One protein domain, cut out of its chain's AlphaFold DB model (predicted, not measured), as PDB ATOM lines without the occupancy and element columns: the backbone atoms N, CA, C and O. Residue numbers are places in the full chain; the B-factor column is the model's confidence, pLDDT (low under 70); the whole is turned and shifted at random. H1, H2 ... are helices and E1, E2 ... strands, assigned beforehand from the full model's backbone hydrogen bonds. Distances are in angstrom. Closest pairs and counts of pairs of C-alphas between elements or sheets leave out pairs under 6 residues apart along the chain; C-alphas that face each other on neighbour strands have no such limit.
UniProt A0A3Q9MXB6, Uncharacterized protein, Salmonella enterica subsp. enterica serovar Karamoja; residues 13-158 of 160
ATOM      1  N   LEU A  13     102.980  32.233 119.865       79.62
ATOM      2  CA  LEU A  13     103.531  33.359 120.619       79.62
ATOM      3  C   LEU A  13     102.891  34.688 120.206       79.62
ATOM      4  O   LEU A  13     102.620  35.515 121.071       79.62
ATOM      5  N   PHE A  14     102.611  34.889 118.913       81.25
ATOM      6  CA  PHE A  14     101.887  36.076 118.464       81.25
ATOM      7  C   PHE A  14     100.491  36.127 119.087       81.25
ATOM      8  O   PHE A  14     100.109  37.145 119.658       81.25
ATOM      9  N   GLN A  15      99.748  35.019 119.042       81.94
ATOM     10  CA  GLN A  15      98.405  34.943 119.620       81.94
ATOM     11  C   GLN A  15      98.409  35.149 121.137       81.94
ATOM     12  O   GLN A  15      97.576  35.894 121.653       81.94
ATOM     13  N   GLU A  16      99.355  34.539 121.851       86.75
ATOM     14  CA  GLU A  16      99.472  34.683 123.301       86.75
ATOM     15  C   GLU A  16      99.882  36.111 123.678       86.75
ATOM     16  O   GLU A  16      99.273  36.701 124.568       86.75
ATOM     17  N   ALA A  17     100.824  36.719 122.952       88.19
ATOM     18  CA  ALA A  17     101.213  38.109 123.169       88.19
ATOM     19  C   ALA A  17     100.046  39.077 122.920       88.19
ATOM     20  O   ALA A  17      99.777  39.941 123.752       88.19
ATOM     21  N   GLN A  18      99.291  38.888 121.833       88.31
ATOM     22  CA  GLN A  18      98.084  39.667 121.539       88.31
ATOM     23  C   GLN A  18      97.010  39.487 122.619       88.31
ATOM     24  O   GLN A  18      96.399  40.455 123.072       88.31
ATOM     25  N   LYS A  19      96.782  38.250 123.074       90.12
ATOM     26  CA  LYS A  19      95.818  37.939 124.136       90.12
ATOM     27  C   LYS A  19      96.204  38.597 125.458       90.12
ATOM     28  O   LYS A  19      95.348  39.207 126.096       90.12
ATOM     29  N   LYS A  20      97.474  38.498 125.859       93.31
ATOM     30  CA  LYS A  20      98.008  39.155 127.058       93.31
ATOM     31  C   LYS A  20      97.869  40.667 126.941       93.31
ATOM     32  O   LYS A  20      97.304  41.281 127.840       93.31
ATOM     33  N   ALA A  21      98.276  41.240 125.808       92.50
ATOM     34  CA  ALA A  21      98.178  42.670 125.550       92.50
ATOM     35  C   ALA A  21      96.739  43.184 125.665       92.50
ATOM     36  O   ALA A  21      96.519  44.202 126.310       92.50
ATOM     37  N   LYS A  22      95.730  42.472 125.140       91.56
ATOM     38  CA  LYS A  22      94.316  42.873 125.287       91.56
ATOM     39  C   LYS A  22      93.895  43.086 126.745       91.56
ATOM     40  O   LYS A  22      93.132  44.008 127.002       91.56
ATOM     41  N   GLY A  23      94.418  42.287 127.677       91.06
ATOM     42  CA  GLY A  23      94.131  42.407 129.110       91.06
ATOM     43  C   GLY A  23      94.906  43.508 129.843       91.06
ATOM     44  O   GLY A  23      94.599  43.775 131.003       91.06
ATOM     45  N   LEU A  24      95.894  44.135 129.199       94.62
ATOM     46  CA  LEU A  24      96.688  45.203 129.803       94.62
ATOM     47  C   LEU A  24      95.975  46.551 129.721       94.62
ATOM     48  O   LEU A  24      95.353  46.886 128.711       94.62
ATOM     49  N   ARG A  25      96.146  47.352 130.767       93.81
ATOM     50  CA  ARG A  25      95.922  48.794 130.732       93.81
ATOM     51  C   ARG A  25      97.073  49.475 130.012       93.81
ATOM     52  O   ARG A  25      98.210  48.998 130.041       93.81
ATOM     53  N   HIS A  26      96.767  50.596 129.385       90.94
ATOM     54  CA  HIS A  26      97.754  51.405 128.697       90.94
ATOM     55  C   HIS A  26      98.629  52.152 129.689       90.94
ATOM     56  O   HIS A  26      98.204  52.521 130.784       90.94
ATOM     57  N   ILE A  27      99.856  52.400 129.264       89.19
ATOM     58  CA  ILE A  27     100.723  53.433 129.819       89.19
ATOM     59  C   ILE A  27     100.954  54.492 128.740       89.19
ATOM     60  O   ILE A  27     100.742  54.218 127.565       89.19
ATOM     61  N   GLY A  28     101.415  55.682 129.111       85.69
ATOM     62  CA  GLY A  28     101.819  56.725 128.159       85.69
ATOM     63  C   GLY A  28     100.948  57.976 128.199       85.69
ATOM     64  O   GLY A  28     101.484  59.073 128.303       85.69
ATOM     65  N   CYS A  29      99.630  57.811 128.247       85.12
ATOM     66  CA  CYS A  29      98.664  58.877 128.520       85.12
ATOM     67  C   CYS A  29      97.516  58.353 129.396       85.12
ATOM     68  O   CYS A  29      97.503  57.175 129.773       85.12
ATOM     69  N   ARG A  30      96.577  59.229 129.771       83.25
ATOM     70  CA  ARG A  30      95.384  58.814 130.520       83.25
ATOM     71  C   ARG A  30      94.434  58.031 129.616       83.25
ATOM     72  O   ARG A  30      94.402  58.253 128.410       83.25
ATOM     73  N   GLU A  31      93.648  57.129 130.201       83.81
ATOM     74  CA  GLU A  31      92.777  56.200 129.463       83.81
ATOM     75  C   GLU A  31      91.756  56.940 128.577       83.81
ATOM     76  O   GLU A  31      91.505  56.532 127.448       83.81
ATOM     77  N   GLU A  32      91.239  58.082 129.039       86.94
ATOM     78  CA  GLU A  32      90.320  58.943 128.287       86.94
ATOM     79  C   GLU A  32      90.966  59.704 127.112       86.94
ATOM     80  O   GLU A  32      90.259  60.245 126.262       86.94
ATOM     81  N   GLU A  33      92.298  59.755 127.057       87.62
ATOM     82  CA  GLU A  33      93.069  60.455 126.024       87.62
ATOM     83  C   GLU A  33      93.610  59.499 124.951       87.62
ATOM     84  O   GLU A  33      94.178  59.955 123.956       87.62
ATOM     85  N   VAL A  34      93.451  58.182 125.137       89.19
ATOM     86  CA  VAL A  34      93.955  57.166 124.208       89.19
ATOM     87  C   VAL A  34      93.168  57.218 122.901       89.19
ATOM     88  O   VAL A  34      91.958  57.004 122.863       89.19
ATOM     89  N   ARG A  35      93.889  57.470 121.811       88.00
ATOM     90  CA  ARG A  35      93.393  57.438 120.429       88.00
ATOM     91  C   ARG A  35      94.092  56.372 119.595       88.00
ATOM     92  O   ARG A  35      93.464  55.748 118.750       88.00
ATOM     93  N   GLY A  36      95.366  56.113 119.882       86.62
ATOM     94  CA  GLY A  36      96.155  55.047 119.270       86.62
ATOM     95  C   GLY A  36      96.745  54.102 120.311       86.62
ATOM     96  O   GLY A  36      96.988  54.483 121.457       86.62
ATOM     97  N   GLU A  37      97.009  52.862 119.901       88.12
ATOM     98  CA  GLU A  37      97.621  51.844 120.753       88.12
ATOM     99  C   GLU A  37      98.797  51.173 120.052       88.12
ATOM    100  O   GLU A  37      98.721  50.817 118.875       88.12
ATOM    101  N   LEU A  38      99.860  50.913 120.810       87.44
ATOM    102  CA  LEU A  38     100.964  50.069 120.378       87.44
ATOM    103  C   LEU A  38     101.205  48.961 121.384       87.44
ATOM    104  O   LEU A  38     101.348  49.190 122.585       87.44
ATOM    105  N   ILE A  39     101.318  47.749 120.861       90.12
ATOM    106  CA  ILE A  39     101.799  46.612 121.630       90.12
ATOM    107  C   ILE A  39     103.309  46.596 121.483       90.12
ATOM    108  O   ILE A  39     103.833  46.454 120.377       90.12
ATOM    109  N   LEU A  40     103.995  46.745 122.609       90.81
ATOM    110  CA  LEU A  40     105.443  46.717 122.659       90.81
ATOM    111  C   LEU A  40     105.894  45.500 123.445       90.81
ATOM    112  O   LEU A  40     105.317  45.164 124.481       90.81
ATOM    113  N   VAL A  41     106.950  44.863 122.960       90.69
ATOM    114  CA  VAL A  41     107.554  43.704 123.594       90.69
ATOM    115  C   VAL A  41     109.030  43.931 123.877       90.69
ATOM    116  O   VAL A  41     109.744  44.553 123.092       90.69
ATOM    117  N   HIS A  42     109.485  43.413 125.008       89.75
ATOM    118  CA  HIS A  42     110.877  43.385 125.421       89.75
ATOM    119  C   HIS A  42     111.295  41.931 125.606       89.75
ATOM    120  O   HIS A  42     110.711  41.204 126.412       89.75
ATOM    121  N   TYR A  43     112.315  41.508 124.868       85.56
ATOM    122  CA  TYR A  43     112.883  40.177 125.022       85.56
ATOM    123  C   TYR A  43     114.002  40.206 126.062       85.56
ATOM    124  O   TYR A  43     114.971  40.952 125.910       85.56
ATOM    125  N   SER A  44     113.897  39.358 127.084       84.12
ATOM    126  CA  SER A  44     114.905  39.231 128.135       84.12
ATOM    127  C   SER A  44     115.707  37.946 127.978       84.12
ATOM    128  O   SER A  44     115.173  36.883 127.663       84.12
ATOM    129  N   LEU A  45     117.023  38.057 128.148       78.44
ATOM    130  CA  LEU A  45     117.957  36.931 128.044       78.44
ATOM    131  C   LEU A  45     118.057  36.131 129.338       78.44
ATOM    132  O   LEU A  45     118.349  34.940 129.310       78.44
ATOM    133  N   LEU A  46     117.826  36.789 130.469       79.38
ATOM    134  CA  LEU A  46     118.047  36.239 131.806       79.38
ATOM    135  C   LEU A  46     116.758  36.217 132.636       79.38
ATOM    136  O   LEU A  46     116.825  36.172 133.860       79.38
ATOM    137  N   GLY A  47     115.601  36.378 131.993       81.12
ATOM    138  CA  GLY A  47     114.325  36.607 132.668       81.12
ATOM    139  C   GLY A  47     114.272  37.857 133.529       81.12
ATOM    140  O   GLY A  47     113.302  38.076 134.248       81.12
ATOM    141  N   ILE A  48     115.280  38.722 133.434       83.94
ATOM    142  CA  ILE A  48     115.307  39.987 134.149       83.94
ATOM    143  C   ILE A  48     114.264  40.897 133.520       83.94
ATOM    144  O   ILE A  48     114.253  41.123 132.306       83.94
ATOM    145  N   ARG A  49     113.378  41.390 134.374       85.38
ATOM    146  CA  ARG A  49     112.382  42.390 134.038       85.38
ATOM    147  C   ARG A  49     113.067  43.666 133.532       85.38
ATOM    148  O   ARG A  49     114.030  44.088 134.169       85.38
ATOM    149  N   PRO A  50     112.584  44.300 132.448       82.38
ATOM    150  CA  PRO A  50     113.176  45.545 131.978       82.38
ATOM    151  C   PRO A  50     113.070  46.618 133.064       82.38
ATOM    152  O   PRO A  50     111.979  46.875 133.583       82.38
ATOM    153  N   ASP A  51     114.203  47.236 133.395       74.31
ATOM    154  CA  ASP A  51     114.184  48.568 133.981       74.31
ATOM    155  C   ASP A  51     113.817  49.585 132.890       74.31
ATOM    156  O   ASP A  51     114.010  49.357 131.692       74.31
ATOM    157  N   PHE A  52     113.218  50.693 133.305       76.00
ATOM    158  CA  PHE A  52     112.874  51.800 132.412       76.00
ATOM    159  C   PHE A  52     113.892  52.942 132.500       76.00
ATOM    160  O   PHE A  52     113.637  54.040 132.014       76.00
ATOM    161  N   GLU A  53     115.033  52.700 133.148       69.25
ATOM    162  CA  GLU A  53     116.088  53.698 133.330       69.25
ATOM    163  C   GLU A  53     117.016  53.754 132.111       69.25
ATOM    164  O   GLU A  53     117.642  54.781 131.829       69.25
ATOM    165  N   SER A  54     117.102  52.660 131.349       68.31
ATOM    166  CA  SER A  54     117.910  52.629 130.142       68.31
ATOM    167  C   SER A  54     117.271  53.384 128.974       68.31
ATOM    168  O   SER A  54     116.179  53.078 128.503       68.31
ATOM    169  N   ARG A  55     118.042  54.316 128.405       70.44
ATOM    170  CA  ARG A  55     117.658  55.116 127.229       70.44
ATOM    171  C   ARG A  55     117.937  54.443 125.880       70.44
ATOM    172  O   ARG A  55     117.917  55.114 124.848       70.44
ATOM    173  N   ARG A  56     118.282  53.152 125.859       74.06
ATOM    174  CA  ARG A  56     118.509  52.417 124.601       74.06
ATOM    175  C   ARG A  56     117.199  51.821 124.076       74.06
ATOM    176  O   ARG A  56     116.201  51.748 124.784       74.06
ATOM    177  N   TYR A  57     117.211  51.388 122.820       74.94
ATOM    178  CA  TYR A  57     116.113  50.635 122.224       74.94
ATOM    179  C   TYR A  57     115.928  49.302 122.958       74.94
ATOM    180  O   TYR A  57     116.753  48.397 122.837       74.94
ATOM    181  N   HIS A  58     114.869  49.204 123.759       80.25
ATOM    182  CA  HIS A  58     114.566  48.021 124.575       80.25
ATOM    183  C   HIS A  58     113.210  47.411 124.251       80.25
ATOM    184  O   HIS A  58     112.962  46.263 124.611       80.25
ATOM    185  N   TRP A  59     112.351  48.166 123.576       88.25
ATOM    186  CA  TRP A  59     110.991  47.776 123.263       88.25
ATOM    187  C   TRP A  59     110.827  47.709 121.756       88.25
ATOM    188  O   TRP A  59     111.287  48.592 121.042       88.25
ATOM    189  N   THR A  60     110.169  46.675 121.252       87.19
ATOM    190  CA  THR A  60     109.895  46.532 119.824       87.19
ATOM    191  C   THR A  60     108.444  46.162 119.585       87.19
ATOM    192  O   THR A  60     107.817  45.508 120.410       87.19
ATOM    193  N   THR A  61     107.892  46.549 118.439       84.44
ATOM    194  CA  THR A  61     106.583  46.048 117.995       84.44
ATOM    195  C   THR A  61     106.656  44.610 117.472       84.44
ATOM    196  O   THR A  61     105.627  43.979 117.243       84.44
ATOM    197  N   TYR A  62     107.863  44.070 117.278       81.75
ATOM    198  CA  TYR A  62     108.103  42.780 116.644       81.75
ATOM    199  C   TYR A  62     107.993  41.582 117.605       81.75
ATOM    200  O   TYR A  62     108.754  41.439 118.561       81.75
ATOM    201  N   ILE A  63     107.107  40.639 117.281       81.44
ATOM    202  CA  ILE A  63     106.845  39.409 118.041       81.44
ATOM    203  C   ILE A  63     107.312  38.209 117.210       81.44
ATOM    204  O   ILE A  63     106.828  38.008 116.101       81.44
ATOM    205  N   SER A  64     108.237  37.399 117.720       75.69
ATOM    206  CA  SER A  64     108.821  36.258 117.010       75.69
ATOM    207  C   SER A  64     108.902  35.030 117.886       75.69
ATOM    208  O   SER A  64     109.513  35.046 118.950       75.69
ATOM    209  N   SER A  65     108.330  33.941 117.376       68.31
ATOM    210  CA  SER A  65     108.360  32.616 117.986       68.31
ATOM    211  C   SER A  65     109.686  31.879 117.790       68.31
ATOM    212  O   SER A  65     109.881  30.837 118.397       68.31
ATOM    213  N   THR A  66     110.611  32.365 116.954       61.69
ATOM    214  CA  THR A  66     111.874  31.652 116.692       61.69
ATOM    215  C   THR A  66     113.090  32.519 116.974       61.69
ATOM    216  O   THR A  66     113.134  33.692 116.605       61.69
ATOM    217  N   VAL A  67     114.112  31.910 117.579       57.25
ATOM    218  CA  VAL A  67     115.387  32.570 117.904       57.25
ATOM    219  C   VAL A  67     116.045  33.209 116.672       57.25
ATOM    220  O   VAL A  67     116.432  34.374 116.776       57.25
ATOM    221  N   PRO A  68     116.136  32.547 115.495       58.62
ATOM    222  CA  PRO A  68     116.693  33.191 114.306       58.62
ATOM    223  C   PRO A  68     115.887  34.426 113.891       58.62
ATOM    224  O   PRO A  68     116.471  35.449 113.547       58.62
ATOM    225  N   GLY A  69     114.551  34.363 113.964       62.72
ATOM    226  CA  GLY A  69     113.668  35.489 113.654       62.72
ATOM    227  C   GLY A  69     113.883  36.675 114.591       62.72
ATOM    228  O   GLY A  69     114.005  37.804 114.125       62.72
ATOM    229  N   THR A  70     114.009  36.430 115.894       64.88
ATOM    230  CA  THR A  70     114.264  37.490 116.879       64.88
ATOM    231  C   THR A  70     115.640  38.123 116.667       64.88
ATOM    232  O   THR A  70     115.720  39.343 116.544       64.88
ATOM    233  N   PHE A  71     116.689  37.313 116.473       64.94
ATOM    234  CA  PHE A  71     118.055  37.771 116.177       64.94
ATOM    235  C   PHE A  71     118.125  38.780 115.023       64.94
ATOM    236  O   PHE A  71     118.733  39.841 115.159       64.94
ATOM    237  N   PHE A  72     117.492  38.473 113.886       59.28
ATOM    238  CA  PHE A  72     117.563  39.335 112.700       59.28
ATOM    239  C   PHE A  72     116.880  40.692 112.871       59.28
ATOM    240  O   PHE A  72     117.102  41.577 112.042       59.28
ATOM    241  N   ASN A  73     116.031  40.840 113.889       60.56
ATOM    242  CA  ASN A  73     115.203  42.025 114.075       60.56
ATOM    243  C   ASN A  73     115.601  42.853 115.295       60.56
ATOM    244  O   ASN A  73     115.422  44.060 115.228       60.56
ATOM    245  N   THR A  74     116.166  42.233 116.337       61.50
ATOM    246  CA  THR A  74     116.642  42.925 117.550       61.50
ATOM    247  C   THR A  74     118.166  43.079 117.609       61.50
ATOM    248  O   THR A  74     118.704  43.645 118.558       61.50
ATOM    249  N   GLY A  75     118.903  42.523 116.638       56.59
ATOM    250  CA  GLY A  75     120.365  42.632 116.552       56.59
ATOM    251  C   GLY A  75     121.146  41.820 117.596       56.59
ATOM    252  O   GLY A  75     122.367  41.943 117.675       56.59
ATOM    253  N   MET A  76     120.476  40.973 118.384       59.53
ATOM    254  CA  MET A  76     121.082  40.215 119.485       59.53
ATOM    255  C   MET A  76     121.162  38.722 119.159       59.53
ATOM    256  O   MET A  76     120.149  38.058 118.951       59.53
ATOM    257  N   GLY A  77     122.381  38.176 119.131       50.88
ATOM    258  CA  GLY A  77     122.684  36.786 118.748       50.88
ATOM    259  C   GLY A  77     122.403  35.708 119.799       50.88
ATOM    260  O   GLY A  77     122.936  34.609 119.676       50.88
ATOM    261  N   MET A  78     121.627  35.999 120.847       59.59
ATOM    262  CA  MET A  78     121.396  35.078 121.969       59.59
ATOM    263  C   MET A  78     119.934  34.625 122.060       59.59
ATOM    264  O   MET A  78     119.024  35.313 121.600       59.59
ATOM    265  N   ARG A  79     119.715  33.444 122.655       68.88
ATOM    266  CA  ARG A  79     118.371  32.921 122.933       68.88
ATOM    267  C   ARG A  79     117.750  33.716 124.087       68.88
ATOM    268  O   ARG A  79     118.386  33.880 125.124       68.88
ATOM    269  N   TYR A  80     116.518  34.177 123.907       77.44
ATOM    270  CA  TYR A  80     115.756  34.870 124.941       77.44
ATOM    271  C   TYR A  80     114.942  33.883 125.769       77.44
ATOM    272  O   TYR A  80     114.338  32.962 125.221       77.44
ATOM    273  N   THR A  81     114.952  34.078 127.079       80.88
ATOM    274  CA  THR A  81     114.260  33.241 128.064       80.88
ATOM    275  C   THR A  81     112.844  33.728 128.323       80.88
ATOM    276  O   THR A  81     111.967  32.918 128.608       80.88
ATOM    277  N   ASP A  82     112.593  35.027 128.150       86.69
ATOM    278  CA  ASP A  82     111.337  35.651 128.548       86.69
ATOM    279  C   ASP A  82     110.931  36.777 127.598       86.69
ATOM    280  O   ASP A  82     111.767  37.452 126.989       86.69
ATOM    281  N   LEU A  83     109.623  37.002 127.509       89.19
ATOM    282  CA  LEU A  83     109.014  38.111 126.793       89.19
ATOM    283  C   LEU A  83     108.171  38.938 127.762       89.19
ATOM    284  O   LEU A  83     107.241  38.430 128.391       89.19
ATOM    285  N   TYR A  84     108.471  40.225 127.846       93.12
ATOM    286  CA  TYR A  84     107.680  41.209 128.571       93.12
ATOM    287  C   TYR A  84     106.875  42.037 127.583       93.12
ATOM    288  O   TYR A  84     107.365  42.355 126.503       93.12
ATOM    289  N   ILE A  85     105.637  42.370 127.926       94.69
ATOM    290  CA  ILE A  85     104.705  43.052 127.026       94.69
ATOM    291  C   ILE A  85     104.097  44.231 127.765       94.69
ATOM    292  O   ILE A  85     103.603  44.062 128.875       94.69
ATOM    293  N   ILE A  86     104.077  45.392 127.126       93.94
ATOM    294  CA  ILE A  86     103.327  46.569 127.573       93.94
ATOM    295  C   ILE A  86     102.397  47.028 126.455       93.94
ATOM    296  O   ILE A  86     102.601  46.719 125.276       93.94
ATOM    297  N   LYS A  87     101.382  47.799 126.833       92.81
ATOM    298  CA  LYS A  87     100.527  48.513 125.891       92.81
ATOM    299  C   LYS A  87     100.765  50.006 126.056       92.81
ATOM    300  O   LYS A  87     100.515  50.548 127.130       92.81
ATOM    301  N   LEU A  88     101.269  50.655 125.016       90.81
ATOM    302  CA  LEU A  88     101.472  52.097 124.991       90.81
ATOM    303  C   LEU A  88     100.233  52.754 124.373       90.81
ATOM    304  O   LEU A  88      99.893  52.472 123.227       90.81
ATOM    305  N   GLY A  89      99.546  53.586 125.148       90.06
ATOM    306  CA  GLY A  89      98.485  54.468 124.681       90.06
ATOM    307  C   GLY A  89      99.078  55.769 124.149       90.06
ATOM    308  O   GLY A  89     100.050  56.288 124.699       90.06
ATOM    309  N   MET A  90      98.499  56.277 123.068       86.19
ATOM    310  CA  MET A  90      98.924  57.499 122.390       86.19
ATOM    311  C   MET A  90      97.735  58.431 122.194       86.19
ATOM    312  O   MET A  90      96.617  57.973 121.973       86.19
ATOM    313  N   THR A  91      97.983  59.737 122.212       85.31
ATOM    314  CA  THR A  91      96.958  60.772 121.992       85.31
ATOM    315  C   THR A  91      96.632  61.014 120.513       85.31
ATOM    316  O   THR A  91      95.679  61.730 120.206       85.31
ATOM    317  N   SER A  92      97.393  60.397 119.603       82.62
ATOM    318  CA  SER A  92      97.197  60.425 118.150       82.62
ATOM    319  C   SER A  92      96.837  59.034 117.625       82.62
ATOM    320  O   SER A  92      97.344  58.030 118.131       82.62
ATOM    321  N   GLU A  93      95.971  58.982 116.609       77.06
ATOM    322  CA  GLU A  93      95.701  57.766 115.821       77.06
ATOM    323  C   GLU A  93      96.809  57.519 114.785       77.06
ATOM    324  O   GLU A  93      97.129  56.371 114.473       77.06
ATOM    325  N   ASP A  94      97.426  58.598 114.295       70.62
ATOM    326  CA  ASP A  94      98.516  58.546 113.330       70.62
ATOM    327  C   ASP A  94      99.838  58.260 114.040       70.62
ATOM    328  O   ASP A  94     100.265  58.988 114.944       70.62
ATOM    329  N   PHE A  95     100.489  57.181 113.610       68.06
ATOM    330  CA  PHE A  95     101.787  56.755 114.112       68.06
ATOM    331  C   PHE A  95     102.904  57.363 113.257       68.06
ATOM    332  O   PHE A  95     103.444  56.708 112.362       68.06
ATOM    333  N   ASP A  96     103.240  58.625 113.527       71.69
ATOM    334  CA  ASP A  96     104.466  59.232 113.009       71.69
ATOM    335  C   ASP A  96     105.619  58.989 113.991       71.69
ATOM    336  O   ASP A  96     105.625  59.491 115.115       71.69
ATOM    337  N   LEU A  97     106.615  58.213 113.556       66.19
ATOM    338  CA  LEU A  97     107.814  57.888 114.335       66.19
ATOM    339  C   LEU A  97     108.617  59.119 114.760       66.19
ATOM    340  O   LEU A  97     109.365  59.037 115.734       66.19
ATOM    341  N   LEU A  98     108.507  60.225 114.020       65.88
ATOM    342  CA  LEU A  98     109.234  61.463 114.288       65.88
ATOM    343  C   LEU A  98     108.533  62.345 115.327       65.88
ATOM    344  O   LEU A  98     109.175  63.223 115.900       65.88
ATOM    345  N   GLU A  99     107.249  62.097 115.594       69.75
ATOM    346  CA  GLU A  99     106.408  62.932 116.460       69.75
ATOM    347  C   GLU A  99     105.798  62.143 117.626       69.75
ATOM    348  O   GLU A  99     104.781  62.538 118.201       69.75
ATOM    349  N   LEU A 100     106.417  61.021 118.008       73.50
ATOM    350  CA  LEU A 100     105.912  60.222 119.119       73.50
ATOM    351  C   LEU A 100     105.993  61.010 120.433       73.50
ATOM    352  O   LEU A 100     107.073  61.475 120.810       73.50
ATOM    353  N   PRO A 101     104.868  61.158 121.157       73.56
ATOM    354  CA  PRO A 101     104.866  61.879 122.416       73.56
ATOM    355  C   PRO A 101     105.608  61.086 123.506       73.56
ATOM    356  O   PRO A 101     105.789  59.865 123.395       73.56
ATOM    357  N   PRO A 102     105.992  61.751 124.612       78.00
ATOM    358  CA  PRO A 102     106.421  61.061 125.821       78.00
ATOM    359  C   PRO A 102     105.449  59.928 126.193       78.00
ATOM    360  O   PRO A 102     104.237  60.091 126.039       78.00
ATOM    361  N   PRO A 103     105.948  58.781 126.689       85.12
ATOM    362  CA  PRO A 103     107.305  58.532 127.173       85.12
ATOM    363  C   PRO A 103     108.299  58.084 126.088       85.12
ATOM    364  O   PRO A 103     109.384  57.623 126.429       85.12
ATOM    365  N   VAL A 104     107.968  58.162 124.795       86.38
ATOM    366  CA  VAL A 104     108.919  57.783 123.742       86.38
ATOM    367  C   VAL A 104     110.022  58.837 123.648       86.38
ATOM    368  O   VAL A 104     109.748  60.013 123.431       86.38
ATOM    369  N   ILE A 105     111.276  58.418 123.815       85.75
ATOM    370  CA  ILE A 105     112.448  59.309 123.717       85.75
ATOM    371  C   ILE A 105     113.292  59.052 122.474       85.75
ATOM    372  O   ILE A 105     114.082  59.904 122.075       85.75
ATOM    373  N   ASN A 106     113.163  57.866 121.880       85.06
ATOM    374  CA  ASN A 106     113.810  57.526 120.625       85.06
ATOM    375  C   ASN A 106     113.014  56.426 119.921       85.06
ATOM    376  O   ASN A 106     112.528  55.504 120.580       85.06
ATOM    377  N   ALA A 107     112.926  56.492 118.598       85.75
ATOM    378  CA  ALA A 107     112.269  55.482 117.781       85.75
ATOM    379  C   ALA A 107     113.042  55.270 116.476       85.75
ATOM    380  O   ALA A 107     113.537  56.218 115.870       85.75
ATOM    381  N   GLY A 108     113.143  54.016 116.041       84.25
ATOM    382  CA  GLY A 108     113.869  53.649 114.831       84.25
ATOM    383  C   GLY A 108     113.211  52.492 114.081       84.25
ATOM    384  O   GLY A 108     112.634  51.598 114.704       84.25
ATOM    385  N   PRO A 109     113.280  52.476 112.738       79.44
ATOM    386  CA  PRO A 109     112.799  51.351 111.949       79.44
ATOM    387  C   PRO A 109     113.706  50.129 112.102       79.44
ATOM    388  O   PRO A 109     114.932  50.236 112.112       79.44
ATOM    389  N   THR A 110     113.095  48.948 112.125       72.56
ATOM    390  CA  THR A 110     113.776  47.659 111.951       72.56
ATOM    391  C   THR A 110     113.311  46.994 110.658       72.56
ATOM    392  O   THR A 110     112.446  47.498 109.942       72.56
ATOM    393  N   ARG A 111     113.860  45.819 110.331       68.06
ATOM    394  CA  ARG A 111     113.450  45.066 109.133       68.06
ATOM    395  C   ARG A 111     111.974  44.644 109.136       68.06
ATOM    396  O   ARG A 111     111.467  44.300 108.072       68.06
ATOM    397  N   ARG A 112     111.303  44.587 110.295       67.44
ATOM    398  CA  ARG A 112     109.937  44.033 110.438       67.44
ATOM    399  C   ARG A 112     109.031  44.805 111.403       67.44
ATOM    400  O   ARG A 112     107.985  44.293 111.797       67.44
ATOM    401  N   GLY A 113     109.423  46.010 111.796       76.19
ATOM    402  CA  GLY A 113     108.668  46.835 112.729       76.19
ATOM    403  C   GLY A 113     109.491  48.024 113.192       76.19
ATOM    404  O   GLY A 113     110.278  48.575 112.424       76.19
ATOM    405  N   PHE A 114     109.321  48.384 114.459       80.50
ATOM    406  CA  PHE A 114     110.009  49.515 115.068       80.50
ATOM    407  C   PHE A 114     110.606  49.118 116.406       80.50
ATOM    408  O   PHE A 114     110.109  48.221 117.092       80.50
ATOM    409  N   GLU A 115     111.678  49.802 116.753       85.94
ATOM    410  CA  GLU A 115     112.305  49.773 118.058       85.94
ATOM    411  C   GLU A 115     112.119  51.128 118.728       85.94
ATOM    412  O   GLU A 115     112.233  52.173 118.089       85.94
ATOM    413  N   LEU A 116     111.795  51.097 120.016       86.62
ATOM    414  CA  LEU A 116     111.505  52.256 120.835       86.62
ATOM    415  C   LEU A 116     112.365  52.223 122.102       86.62
ATOM    416  O   LEU A 116     112.550  51.184 122.748       86.62
ATOM    417  N   ALA A 117     112.886  53.391 122.453       87.69
ATOM    418  CA  ALA A 117     113.399  53.694 123.776       87.69
ATOM    419  C   ALA A 117     112.333  54.508 124.514       87.69
ATOM    420  O   ALA A 117     111.821  55.499 123.983       87.69
ATOM    421  N   LEU A 118     111.990  54.070 125.722       87.81
ATOM    422  CA  LEU A 118     110.947  54.677 126.542       87.81
ATOM    423  C   LEU A 118     111.571  55.218 127.827       87.81
ATOM    424  O   LEU A 118     112.347  54.512 128.462       87.81
ATOM    425  N   ASP A 119     111.199  56.431 128.221       86.06
ATOM    426  CA  ASP A 119     111.588  57.050 129.492       86.06
ATOM    427  C   ASP A 119     110.427  56.954 130.487       86.06
ATOM    428  O   ASP A 119     109.653  57.891 130.691       86.06
ATOM    429  N   ILE A 120     110.250  55.763 131.061       84.44
ATOM    430  CA  ILE A 120     109.175  55.477 132.019       84.44
ATOM    431  C   ILE A 120     109.765  55.521 133.432       84.44
ATOM    432  O   ILE A 120     109.956  54.510 134.105       84.44
ATOM    433  N   THR A 121     110.089  56.725 133.890       84.25
ATOM    434  CA  THR A 121     110.606  56.915 135.250       84.25
ATOM    435  C   THR A 121     109.520  56.674 136.307       84.25
ATOM    436  O   THR A 121     108.330  56.874 136.032       84.25
ATOM    437  N   PRO A 122     109.888  56.315 137.552       86.62
ATOM    438  CA  PRO A 122     108.935  56.269 138.662       86.62
ATOM    439  C   PRO A 122     108.159  57.584 138.838       86.62
ATOM    440  O   PRO A 122     106.967  57.564 139.133       86.62
ATOM    441  N   GLN A 123     108.808  58.731 138.609       86.38
ATOM    442  CA  GLN A 123     108.182  60.054 138.669       86.38
ATOM    443  C   GLN A 123     107.130  60.239 137.568       86.38
ATOM    444  O   GLN A 123     106.052  60.766 137.839       86.38
ATOM    445  N   TRP A 124     107.421  59.785 136.344       86.88
ATOM    446  CA  TRP A 124     106.467  59.825 135.236       86.88
ATOM    447  C   TRP A 124     105.243  58.947 135.514       86.88
ATOM    448  O   TRP A 124     104.108  59.403 135.380       86.88
ATOM    449  N   LEU A 125     105.465  57.712 135.978       88.00
ATOM    450  CA  LEU A 125     104.389  56.791 136.352       88.00
ATOM    451  C   LEU A 125     103.509  57.352 137.473       88.00
ATOM    452  O   LEU A 125     102.283  57.293 137.370       88.00
ATOM    453  N   ALA A 126     104.109  57.981 138.487       87.44
ATOM    454  CA  ALA A 126     103.366  58.631 139.563       87.44
ATOM    455  C   ALA A 126     102.449  59.755 139.046       87.44
ATOM    456  O   ALA A 126     101.325  59.897 139.530       87.44
ATOM    457  N   GLY A 127     102.873  60.507 138.021       86.88
ATOM    458  CA  GLY A 127     102.044  61.519 137.353       86.88
ATOM    459  C   GLY A 127     100.798  60.951 136.656       86.88
ATOM    460  O   GLY A 127      99.811  61.665 136.474       86.88
ATOM    461  N   LEU A 128     100.821  59.658 136.324       86.44
ATOM    462  CA  LEU A 128      99.696  58.900 135.769       86.44
ATOM    463  C   LEU A 128      98.926  58.103 136.839       86.44
ATOM    464  O   LEU A 128      97.983  57.387 136.507       86.44
ATOM    465  N   GLY A 129      99.314  58.199 138.116       88.25
ATOM    466  CA  GLY A 129      98.736  57.394 139.196       88.25
ATOM    467  C   GLY A 129      99.090  55.906 139.104       88.25
ATOM    468  O   GLY A 129      98.299  55.055 139.513       88.25
ATOM    469  N   ILE A 130     100.249  55.583 138.526       89.62
ATOM    470  CA  ILE A 130     100.750  54.219 138.354       89.62
ATOM    471  C   ILE A 130     101.960  54.010 139.269       89.62
ATOM    472  O   ILE A 130     102.897  54.805 139.268       89.62
ATOM    473  N   ASP A 131     101.960  52.914 140.025       89.81
ATOM    474  CA  ASP A 131     103.078  52.555 140.900       89.81
ATOM    475  C   ASP A 131     104.220  51.873 140.132       89.81
ATOM    476  O   ASP A 131     104.003  51.126 139.170       89.81
ATOM    477  N   TYR A 132     105.449  52.091 140.607       86.12
ATOM    478  CA  TYR A 132     106.635  51.350 140.180       86.12
ATOM    479  C   TYR A 132     106.990  50.260 141.214       86.12
ATOM    480  O   TYR A 132     106.979  50.544 142.413       86.12
ATOM    481  N   PRO A 133     107.369  49.038 140.791       87.81
ATOM    482  CA  PRO A 133     107.402  48.555 139.410       87.81
ATOM    483  C   PRO A 133     105.985  48.325 138.852       87.81
ATOM    484  O   PRO A 133     105.064  48.038 139.612       87.81
ATOM    485  N   LEU A 134     105.809  48.397 137.523       90.06
ATOM    486  CA  LEU A 134     104.498  48.151 136.896       90.06
ATOM    487  C   LEU A 134     103.899  46.812 137.367       90.06
ATOM    488  O   LEU A 134     104.539  45.764 137.273       90.06
ATOM    489  N   SER A 135     102.662  46.820 137.845       92.62
ATOM    490  CA  SER A 135     101.955  45.569 138.144       92.62
ATOM    491  C   SER A 135     101.571  44.810 136.864       92.62
ATOM    492  O   SER A 135     101.609  45.365 135.762       92.62
ATOM    493  N   ASP A 136     101.087  43.578 137.021       93.88
ATOM    494  CA  ASP A 136     100.581  42.731 135.925       93.88
ATOM    495  C   ASP A 136      99.403  43.354 135.155       93.88
ATOM    496  O   ASP A 136      99.038  42.893 134.075       93.88
ATOM    497  N   LYS A 137      98.806  44.427 135.691       95.38
ATOM    498  CA  LYS A 137      97.787  45.224 134.995       95.38
ATOM    499  C   LYS A 137      98.358  46.023 133.826       95.38
ATOM    500  O   LYS A 137      97.604  46.336 132.916       95.38
ATOM    501  N   TYR A 138      99.639  46.384 133.866       93.62
ATOM    502  CA  TYR A 138     100.283  47.261 132.878       93.62
ATOM    503  C   TYR A 138     101.393  46.558 132.096       93.62
ATOM    504  O   TYR A 138     101.748  47.001 131.006       93.62
ATOM    505  N   MET A 139     101.936  45.462 132.631       94.94
ATOM    506  CA  MET A 139     102.985  44.697 131.971       94.94
ATOM    507  C   MET A 139     102.742  43.197 132.126       94.94
ATOM    508  O   MET A 139     102.733  42.678 133.237       94.94
ATOM    509  N   ALA A 140     102.579  42.496 131.008       95.31
ATOM    510  CA  ALA A 140     102.483  41.044 130.996       95.31
ATOM    511  C   ALA A 140     103.861  40.404 130.822       95.31
ATOM    512  O   ALA A 140     104.799  41.007 130.302       95.31
ATOM    513  N   HIS A 141     103.938  39.140 131.216       93.50
ATOM    514  CA  HIS A 141     105.125  38.310 131.113       93.50
ATOM    515  C   HIS A 141     104.753  36.949 130.516       93.50
ATOM    516  O   HIS A 141     103.715  36.369 130.853       93.50
ATOM    517  N   ILE A 142     105.580  36.478 129.586       89.88
ATOM    518  CA  ILE A 142     105.513  35.150 128.983       89.88
ATOM    519  C   ILE A 142     106.905  34.519 129.127       89.88
ATOM    520  O   ILE A 142     107.835  34.980 128.458       89.88
ATOM    521  N   PRO A 143     107.069  33.471 129.951       86.25
ATOM    522  CA  PRO A 143     108.274  32.659 129.900       86.25
ATOM    523  C   PRO A 143     108.307  31.931 128.553       86.25
ATOM    524  O   PRO A 143     107.321  31.318 128.136       86.25
ATOM    525  N   LEU A 144     109.427  32.034 127.845       77.06
ATOM    526  CA  LEU A 144     109.631  31.369 126.557       77.06
ATOM    527  C   LEU A 144     110.218  29.962 126.721       77.06
ATOM    528  O   LEU A 144     110.265  29.239 125.730       77.06
ATOM    529  N   ASP A 145     110.625  29.596 127.946       58.69
ATOM    530  CA  ASP A 145     111.228  28.316 128.335       58.69
ATOM    531  C   ASP A 145     112.235  27.813 127.293       58.69
ATOM    532  O   ASP A 145     111.933  27.004 126.414       58.69
ATOM    533  N   ILE A 146     113.489  28.246 127.421       53.12
ATOM    534  CA  ILE A 146     114.588  27.512 126.793       53.12
ATOM    535  C   ILE A 146     114.877  26.308 127.695       53.12
ATOM    536  O   ILE A 146     115.874  26.295 128.417       53.12
ATOM    537  N   SER A 147     114.006  25.295 127.705       39.88
ATOM    538  CA  SER A 147     114.446  24.004 128.229       39.88
ATOM    539  C   SER A 147     115.587  23.514 127.343       39.88
ATOM    540  O   SER A 147     115.526  23.595 126.117       39.88
ATOM    541  N   SER A 148     116.644  23.009 127.973       40.09
ATOM    542  CA  SER A 148     117.803  22.375 127.329       40.09
ATOM    543  C   SER A 148     117.444  21.199 126.410       40.09
ATOM    544  O   SER A 148     118.298  20.734 125.663       40.09
ATOM    545  N   ASP A 149     116.183  20.772 126.443       44.38
ATOM    546  CA  ASP A 149     115.550  19.833 125.531       44.38
ATOM    547  C   ASP A 149     114.554  20.633 124.670       44.38
ATOM    548  O   ASP A 149     113.598  21.188 125.205       44.38
ATOM    549  N   ASP A 150     114.785  20.757 123.362       43.88
ATOM    550  CA  ASP A 150     114.047  21.611 122.406       43.88
ATOM    551  C   ASP A 150     112.527  21.289 122.266       43.88
ATOM    552  O   ASP A 150     112.042  20.845 121.221       43.88
ATOM    553  N   VAL A 151     111.709  21.557 123.290       40.62
ATOM    554  CA  VAL A 151     110.243  21.348 123.260       40.62
ATOM    555  C   VAL A 151     109.527  22.403 122.401       40.62
ATOM    556  O   VAL A 151     108.461  22.131 121.842       40.62
ATOM    557  N   PHE A 152     110.119  23.589 122.224       43.03
ATOM    558  CA  PHE A 152     109.537  24.644 121.390       43.03
ATOM    559  C   PHE A 152     109.573  24.291 119.890       43.03
ATOM    560  O   PHE A 152     108.618  24.575 119.168       43.03
ATOM    561  N   ILE A 153     110.623  23.596 119.431       43.25
ATOM    562  CA  ILE A 153     110.728  23.106 118.045       43.25
ATOM    563  C   ILE A 153     109.807  21.891 117.840       43.25
ATOM    564  O   ILE A 153     109.059  21.837 116.864       43.25
ATOM    565  N   ALA A 154     109.744  20.976 118.814       36.28
ATOM    566  CA  ALA A 154     108.944  19.751 118.717       36.28
ATOM    567  C   ALA A 154     107.414  19.976 118.644       36.28
ATOM    568  O   ALA A 154     106.677  19.094 118.197       36.28
ATOM    569  N   ARG A 155     106.900  21.141 119.071       39.28
ATOM    570  CA  ARG A 155     105.469  21.485 118.932       39.28
ATOM    571  C   ARG A 155     105.093  22.010 117.545       39.28
ATOM    572  O   ARG A 155     103.927  21.886 117.177       39.28
ATOM    573  N   GLN A 156     106.039  22.547 116.772       39.28
ATOM    574  CA  GLN A 156     105.769  23.055 115.422       39.28
ATOM    575  C   GLN A 156     105.637  21.917 114.391       39.28
ATOM    576  O   GLN A 156     104.813  21.997 113.484       39.28
ATOM    577  N   GLU A 157     106.363  20.813 114.585       37.09
ATOM    578  CA  GLU A 157     106.337  19.648 113.682       37.09
ATOM    579  C   GLU A 157     105.072  18.780 113.809       37.09
ATOM    580  O   GLU A 157     104.814  17.935 112.959       37.09
ATOM    581  N   ARG A 158     104.238  18.991 114.836       35.69
ATOM    582  CA  ARG A 158     102.963  18.260 115.004       35.69
ATOM    583  C   ARG A 158     101.770  18.898 114.285       35.69
ATOM    584  O   ARG A 158     100.667  18.368 114.376       35.69
TER     585      ARG A 158
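Overview. This is residues 13 to 158 of the 160 residues of an uncharacterized protein of Salmonella enterica subsp. enterica serovar Karamoja (UniProt A0A3Q9MXB6). What would one see first? A small sheet of three strands, E1, E2 and E5, has H1 over one face, and a separate hairpin of E3 and E4 lies near E1, with long loops between the parts. H3 and H4 lie far from the middle. What is it made of? The printed part has 146 residues, with four named helices and five named strands in the order H1 E1 H2 E2 E3 E4 H3 E5 H4; the sheet is antiparallel in the order E1 - E2 - E5, and the class is mixed, with under half of the residues in named elements. How large is it? It is compact, with a radius of gyration of the C-alphas of 15.4 A, and elongated, spanning 45 by 29 by 27 A.

Arrangement. How does H1, residues 13 to 22, stand to the sheet of E1, residues 36 to 44, E2, residues 82 to 90, and E5, residues 139 to 143? H1 is on the sheet at a height of 8.5 A, in two layers, a helix on one face of a sheet; it lies over E2 and runs slantwise to it at 43 degrees on the local plane. The closest C-alphas of H1 and E2, those of Ala 21 and Lys 87, are 6.3 A apart. Which N and O atoms join the strands? N 40 and O 86 are 3.0 A apart between E1 and E2, antiparallel at 159 degrees, and N 85 and O 140 are 2.9 A apart between E2 and E5, antiparallel at 157 degrees, both within hydrogen-bond range. What of the hairpin? E3, residues 104 to 109, and E4, residues 114 to 118, are antiparallel at 164 degrees, with N 108 and O 115 at 2.9 A, within hydrogen-bond range; E1 and E4 are near each other, and residues 59 to 60 pair with residues 115 to 116 of E4, antiparallel. And the other helices? H2, residues 67 to 74, H3, residues 122 to 127, and H4, residues 151 to 154, are not on the sheet of E1, E2 and E5, and each touches no helix. Every O i to N i+4 pair is within hydrogen-bond range in H1 and H3, 3 of 4 in H2, and H4 is too short for one.

Along the chain. Where does the first element begin? C-alpha 13 of H1 is at (103.531, 33.359, 120.619), and H1 is 14.0 A long. Which elements are longest? E1, residues 36 to 44, is 26.1 A long and begins at C-alpha 36 (96.155, 55.047, 119.270); E2, residues 82 to 90, is 25.9 A long. Where does the last strand end? E5 ends at C-alpha 143 (108.274, 32.659, 129.900).

Size, cuts and confidence. How far does it reach? The two C-alphas farthest apart, those of Gly 127 and Arg 158, are 48.7 A apart, and the printed part has no cut. Which links are long? H1 to E1, E1 to H2, E2 to E3 and H3 to E5 are long. Where is confidence low? The mean pLDDT of the printed part is 77.9, and residues under 70 include 65 to 79 and 145 to 158.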